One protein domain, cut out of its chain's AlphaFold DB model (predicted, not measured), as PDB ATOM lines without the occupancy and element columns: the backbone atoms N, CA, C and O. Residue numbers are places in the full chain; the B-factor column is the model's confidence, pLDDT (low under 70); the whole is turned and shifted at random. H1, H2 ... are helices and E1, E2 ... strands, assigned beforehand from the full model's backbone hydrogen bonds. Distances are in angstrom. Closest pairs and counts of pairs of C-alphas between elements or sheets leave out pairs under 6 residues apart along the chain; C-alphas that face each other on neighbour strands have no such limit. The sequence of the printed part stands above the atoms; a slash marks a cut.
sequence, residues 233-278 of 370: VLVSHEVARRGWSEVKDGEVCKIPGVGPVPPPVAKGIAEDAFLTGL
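AT A GLANCE: This is residues 233 to 278 of the 370 residues of the protein "HNH domain-containing protein" of Actinobacteria bacterium (UniProt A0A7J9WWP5). This is a small loop-built domain with little regular structure: helix H2, the shorter helix H1 and strand E1 come near one another around Pro 263, Val 239 and Cys 253, while loops and a tail make up the rest. The 46 printed residues hold H1, E1 and H2 in that order; the class is mostly helix, though named elements hold only 16 residues. It is compact and rounded, radius of gyration of the C-alphas 9.7 A, spanning 27 by 25 by 20 A.

HOW THE PARTS SIT: Start at H2, residues 263 to 270; its closest C-alpha pair with H1, residues 237 to 241, is Pro 263 and Val 239, 7.5 A: close but not clearly touching. From Pro 263 look to E1, residues 253 to 255: C-alpha 253 is 6.4 A away, their closest pair. E1 pairs with no named strand, but short antiparallel pairings join residues 253 to 254 with 234 to 235, and 254 to 255 with 259 to 260. In H1 and H2 every O i to N i+4 pair is within hydrogen-bond range.

IN THESE COORDINATES: Find C-alpha 263 at (152.288, 118.791, 103.970); H2 runs 10.2 A to C-alpha 270. H1 begins at (142.545, 119.986, 97.706).

THE WHOLE: The farthest C-alphas, Asp 249 and Asp 272, are 27.5 A apart. H1 to E1 is a long link. The printed part has no cut; residues 272 to 278 have pLDDT under 70.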
ATOM      1  N   VAL A 233     144.763 110.254 106.220       81.50
ATOM      2  CA  VAL A 233     145.252 111.633 106.231       81.50
ATOM      3  C   VAL A 233     144.280 112.458 105.404       81.50
ATOM      4  O   VAL A 233     144.065 112.173 104.228       81.50
ATOM      5  N   LEU A 234     143.670 113.460 106.027       84.56
ATOM      6  CA  LEU A 234     142.787 114.405 105.363       84.56
ATOM      7  C   LEU A 234     143.605 115.606 104.903       84.56
ATOM      8  O   LEU A 234     144.271 116.241 105.721       84.56
ATOM      9  N   VAL A 235     143.541 115.912 103.610       83.62
ATOM     10  CA  VAL A 235     144.275 117.021 102.994       83.62
ATOM     11  C   VAL A 235     143.317 117.839 102.139       83.62
ATOM     12  O   VAL A 235     142.650 117.292 101.261       83.62
ATOM     13  N   SER A 236     143.247 119.148 102.381       85.75
ATOM     14  CA  SER A 236     142.502 120.073 101.531       85.75
ATOM     15  C   SER A 236     143.064 120.049 100.114       85.75
ATOM     16  O   SER A 236     144.274 120.147  99.910       85.75
ATOM     17  N   HIS A 237     142.174 119.993  99.122       80.50
ATOM     18  CA  HIS A 237     142.545 119.986  97.706       80.50
ATOM     19  C   HIS A 237     143.509 121.129  97.338       80.50
ATOM     20  O   HIS A 237     144.486 120.914  96.625       80.50
ATOM     21  N   GLU A 238     143.282 122.329  97.880       87.38
ATOM     22  CA  GLU A 238     144.118 123.502  97.610       87.38
ATOM     23  C   GLU A 238     145.556 123.371  98.147       87.38
ATOM     24  O   GLU A 238     146.488 123.857  97.505       87.38
ATOM     25  N   VAL A 239     145.776 122.640  99.248       87.50
ATOM     26  CA  VAL A 239     147.126 122.332  99.764       87.50
ATOM     27  C   VAL A 239     147.890 121.461  98.767       87.50
ATOM     28  O   VAL A 239     149.042 121.748  98.432       87.50
ATOM     29  N   ALA A 240     147.236 120.421  98.240       83.62
ATOM     30  CA  ALA A 240     147.826 119.542  97.235       83.62
ATOM     31  C   ALA A 240     148.086 120.288  95.915       83.62
ATOM     32  O   ALA A 240     149.170 120.177  95.339       83.62
ATOM     33  N   ARG A 241     147.125 121.109  95.469       87.25
ATOM     34  CA  ARG A 241     147.217 121.915  94.243       87.25
ATOM     35  C   ARG A 241     148.362 122.929  94.283       87.25
ATOM     36  O   ARG A 241     148.997 123.161  93.257       87.25
ATOM     37  N   ARG A 242     148.653 123.513  95.451       92.25
ATOM     38  CA  ARG A 242     149.777 124.448  95.647       92.25
ATOM     39  C   ARG A 242     151.130 123.768  95.862       92.25
ATOM     40  O   ARG A 242     152.122 124.452  96.089       92.25
ATOM     41  N   GLY A 243     151.195 122.442  95.758       87.38
ATOM     42  CA  GLY A 243     152.458 121.712  95.800       87.38
ATOM     43  C   GLY A 243     152.887 121.248  97.190       87.38
ATOM     44  O   GLY A 243     154.064 120.942  97.365       87.38
ATOM     45  N   TRP A 244     151.955 121.109  98.143       89.00
ATOM     46  CA  TRP A 244     152.209 120.479  99.449       89.00
ATOM     47  C   TRP A 244     153.261 121.209 100.298       89.00
ATOM     48  O   TRP A 244     154.105 120.578 100.934       89.00
ATOM     49  N   SER A 245     153.226 122.541 100.292       88.00
ATOM     50  CA  SER A 245     154.166 123.391 101.034       88.00
ATOM     51  C   SER A 245     153.564 123.977 102.311       88.00
ATOM     52  O   SER A 245     154.196 123.947 103.362       88.00
ATOM     53  N   GLU A 246     152.334 124.481 102.233       90.44
ATOM     54  CA  GLU A 246     151.691 125.241 103.305       90.44
ATOM     55  C   GLU A 246     150.200 124.907 103.441       90.44
ATOM     56  O   GLU A 246     149.538 124.531 102.469       90.44
ATOM     57  N   VAL A 247     149.683 125.086 104.658       90.50
ATOM     58  CA  VAL A 247     148.254 125.024 104.996       90.50
ATOM     59  C   VAL A 247     147.821 126.436 105.375       90.50
ATOM     60  O   VAL A 247     148.440 127.041 106.252       90.50
ATOM     61  N   LYS A 248     146.814 126.974 104.684       89.62
ATOM     62  CA  LYS A 248     146.234 128.294 104.958       89.62
ATOM     63  C   LYS A 248     145.021 128.175 105.871       89.62
ATOM     64  O   LYS A 248     144.533 127.081 106.144       89.62
ATOM     65  N   ASP A 249     144.541 129.322 106.329       84.19
ATOM     66  CA  ASP A 249     143.372 129.386 107.193       84.19
ATOM     67  C   ASP A 249     142.141 128.746 106.526       84.19
ATOM     68  O   ASP A 249     141.900 128.925 105.329       84.19
ATOM     69  N   GLY A 250     141.410 127.934 107.290       83.94
ATOM     70  CA  GLY A 250     140.297 127.113 106.795       83.94
ATOM     71  C   GLY A 250     140.686 125.844 106.016       83.94
ATOM     72  O   GLY A 250     139.806 125.094 105.589       83.94
ATOM     73  N   GLU A 251     141.975 125.554 105.827       89.06
ATOM     74  CA  GLU A 251     142.439 124.324 105.182       89.06
ATOM     75  C   GLU A 251     142.962 123.298 106.188       89.06
ATOM     76  O   GLU A 251     143.320 123.616 107.318       89.06
ATOM     77  N   VAL A 252     143.037 122.034 105.768       89.19
ATOM     78  CA  VAL A 252     143.473 120.936 106.631       89.19
ATOM     79  C   VAL A 252     144.554 120.092 105.970       89.19
ATOM     80  O   VAL A 252     144.539 119.841 104.768       89.19
ATOM     81  N   CYS A 253     145.488 119.611 106.781       90.06
ATOM     82  CA  CYS A 253     146.401 118.523 106.440       90.06
ATOM     83  C   CYS A 253     146.675 117.744 107.729       90.06
ATOM     84  O   CYS A 253     147.535 118.117 108.518       90.06
ATOM     85  N   LYS A 254     145.872 116.731 108.050       92.12
ATOM     86  CA  LYS A 254     145.888 116.128 109.391       92.12
ATOM     87  C   LYS A 254     145.450 114.678 109.403       92.12
ATOM     88  O   LYS A 254     144.771 114.217 108.493       92.12
ATOM     89  N   ILE A 255     145.809 113.977 110.469       89.75
ATOM     90  CA  ILE A 255     145.195 112.697 110.819       89.75
ATOM     91  C   ILE A 255     144.017 113.017 111.755       89.75
ATOM     92  O   ILE A 255     144.258 113.570 112.837       89.75
ATOM     93  N   PRO A 256     142.763 112.706 111.370       87.50
ATOM     94  CA  PRO A 256     141.581 112.967 112.193       87.50
ATOM     95  C   PRO A 256     141.736 112.428 113.622       87.50
ATOM     96  O   PRO A 256     142.098 111.269 113.823       87.50
ATOM     97  N   GLY A 257     141.498 113.277 114.626       85.75
ATOM     98  CA  GLY A 257     141.586 112.920 116.046       85.75
ATOM     99  C   GLY A 257     143.002 112.711 116.599       85.75
ATOM    100  O   GLY A 257     143.142 112.399 117.783       85.75
ATOM    101  N   VAL A 258     144.045 112.879 115.777       89.12
ATOM    102  CA  VAL A 258     145.457 112.771 116.186       89.12
ATOM    103  C   VAL A 258     146.156 114.124 116.089       89.12
ATOM    104  O   VAL A 258     146.861 114.509 117.022       89.12
ATOM    105  N   GLY A 259     145.954 114.853 114.990       89.44
ATOM    106  CA  GLY A 259     146.498 116.198 114.810       89.44
ATOM    107  C   GLY A 259     147.158 116.433 113.449       89.44
ATOM    108  O   GLY A 259     147.112 115.566 112.566       89.44
ATOM    109  N   PRO A 260     147.757 117.621 113.262       91.81
ATOM    110  CA  PRO A 260     148.294 118.049 111.978       91.81
ATOM    111  C   PRO A 260     149.480 117.199 111.521       91.81
ATOM    112  O   PRO A 260     150.340 116.787 112.306       91.81
ATOM    113  N   VAL A 261     149.531 116.977 110.208       91.38
ATOM    114  CA  VAL A 261     150.643 116.348 109.496       91.38
ATOM    115  C   VAL A 261     151.287 117.405 108.600       91.38
ATOM    116  O   VAL A 261     150.572 118.082 107.861       91.38
ATOM    117  N   PRO A 262     152.616 117.574 108.626       92.56
ATOM    118  CA  PRO A 262     153.301 118.479 107.708       92.56
ATOM    119  C   PRO A 262     152.998 118.121 106.237       92.56
ATOM    120  O   PRO A 262     153.123 116.945 105.880       92.56
ATOM    121  N   PRO A 263     152.646 119.083 105.361       92.31
ATOM    122  CA  PRO A 263     152.288 118.791 103.970       92.31
ATOM    123  C   PRO A 263     153.321 117.963 103.178       92.31
ATOM    124  O   PRO A 263     152.900 117.038 102.482       92.31
ATOM    125  N   PRO A 264     154.650 118.152 103.336       90.19
ATOM    126  CA  PRO A 264     155.636 117.290 102.675       90.19
ATOM    127  C   PRO A 264     155.578 115.823 103.126       90.19
ATOM    128  O   PRO A 264     155.813 114.919 102.328       90.19
ATOM    129  N   VAL A 265     155.235 115.569 104.396       89.31
ATOM    130  CA  VAL A 265     155.038 114.207 104.920       89.31
ATOM    131  C   VAL A 265     153.767 113.601 104.329       89.31
ATOM    132  O   VAL A 265     153.784 112.456 103.889       89.31
ATOM    133  N   ALA A 266     152.680 114.376 104.261       86.69
ATOM    134  CA  ALA A 266     151.436 113.936 103.631       86.69
ATOM    135  C   ALA A 266     151.618 113.627 102.136       86.69
ATOM    136  O   ALA A 266     151.066 112.642 101.656       86.69
ATOM    137  N   LYS A 267     152.443 114.408 101.425       86.81
ATOM    138  CA  LYS A 267     152.822 114.141 100.033       86.81
ATOM    139  C   LYS A 267     153.516 112.787  99.887       86.81
ATOM    140  O   LYS A 267     153.108 112.006  99.040       86.81
ATOM    141  N   GLY A 268     154.508 112.497 100.732       82.94
ATOM    142  CA  GLY A 268     155.197 111.202 100.715       82.94
ATOM    143  C   GLY A 268     154.263 110.027 101.024       82.94
ATOM    144  O   GLY A 268     154.360 108.984 100.397       82.94
ATOM    145  N   ILE A 269     153.298 110.208 101.935       81.88
ATOM    146  CA  ILE A 269     152.257 109.197 102.196       81.88
ATOM    147  C   ILE A 269     151.365 108.998 100.961       81.88
ATOM    148  O   ILE A 269     150.977 107.872 100.666       81.88
ATOM    149  N   ALA A 270     151.036 110.076 100.245       75.94
ATOM    150  CA  ALA A 270     150.146 110.037  99.090       75.94
ATOM    151  C   ALA A 270     150.720 109.266  97.885       75.94
ATOM    152  O   ALA A 270     149.931 108.826  97.052       75.94
ATOM    153  N   GLU A 271     152.043 109.081  97.794       73.50
ATOM    154  CA  GLU A 271     152.704 108.359  96.692       73.50
ATOM    155  C   GLU A 271     152.259 106.888  96.596       73.50
ATOM    156  O   GLU A 271     152.054 106.391  95.491       73.50
ATOM    157  N   ASP A 272     152.004 106.243  97.738       67.19
ATOM    158  CA  ASP A 272     151.599 104.831  97.832       67.19
ATOM    159  C   ASP A 272     150.193 104.645  98.451       67.19
ATOM    160  O   ASP A 272     149.811 103.545  98.861       67.19
ATOM    161  N   ALA A 273     149.397 105.718  98.548       66.44
ATOM    162  CA  ALA A 273     148.074 105.688  99.176       66.44
ATOM    163  C   ALA A 273     146.919 105.547  98.173       66.44
ATOM    164  O   ALA A 273     146.923 106.101  97.076       66.44
ATOM    165  N   PHE A 274     145.838 104.896  98.613       60.31
ATOM    166  CA  PHE A 274     144.548 104.994  97.932       60.31
ATOM    167  C   PHE A 274     143.917 106.362  98.209       60.31
ATOM    168  O   PHE A 274     143.547 106.668  99.344       60.31
ATOM    169  N   LEU A 275     143.760 107.178  97.168       59.41
ATOM    170  CA  LEU A 275     143.137 108.496  97.277       59.41
ATOM    171  C   LEU A 275     141.611 108.389  97.198       59.41
ATOM    172  O   LEU A 275     141.063 107.796  96.271       59.41
ATOM    173  N   THR A 276     140.918 108.993  98.165       61.75
ATOM    174  CA  THR A 276     139.453 109.113  98.182       61.75
ATOM    175  C   THR A 276     139.074 110.589  98.221       61.75
ATOM    176  O   THR A 276     139.500 111.310  99.121       61.75
ATOM    177  N   GLY A 277     138.283 111.045  97.249       57.53
ATOM    178  CA  GLY A 277     137.773 112.417  97.218       57.53
ATOM    179  C   GLY A 277     136.604 112.609  98.184       57.53
ATOM    180  O   GLY A 277     135.660 111.819  98.175       57.53
ATOM    181  N   LEU A 278     136.654 113.674  98.985       64.44
ATOM    182  CA  LEU A 278     135.586 114.093  99.893       64.44
ATOM    183  C   LEU A 278     135.102 115.490  99.490       64.44
ATOM    184  O   LEU A 278     135.897 116.426  99.446       64.44
TER     185      LEU A 278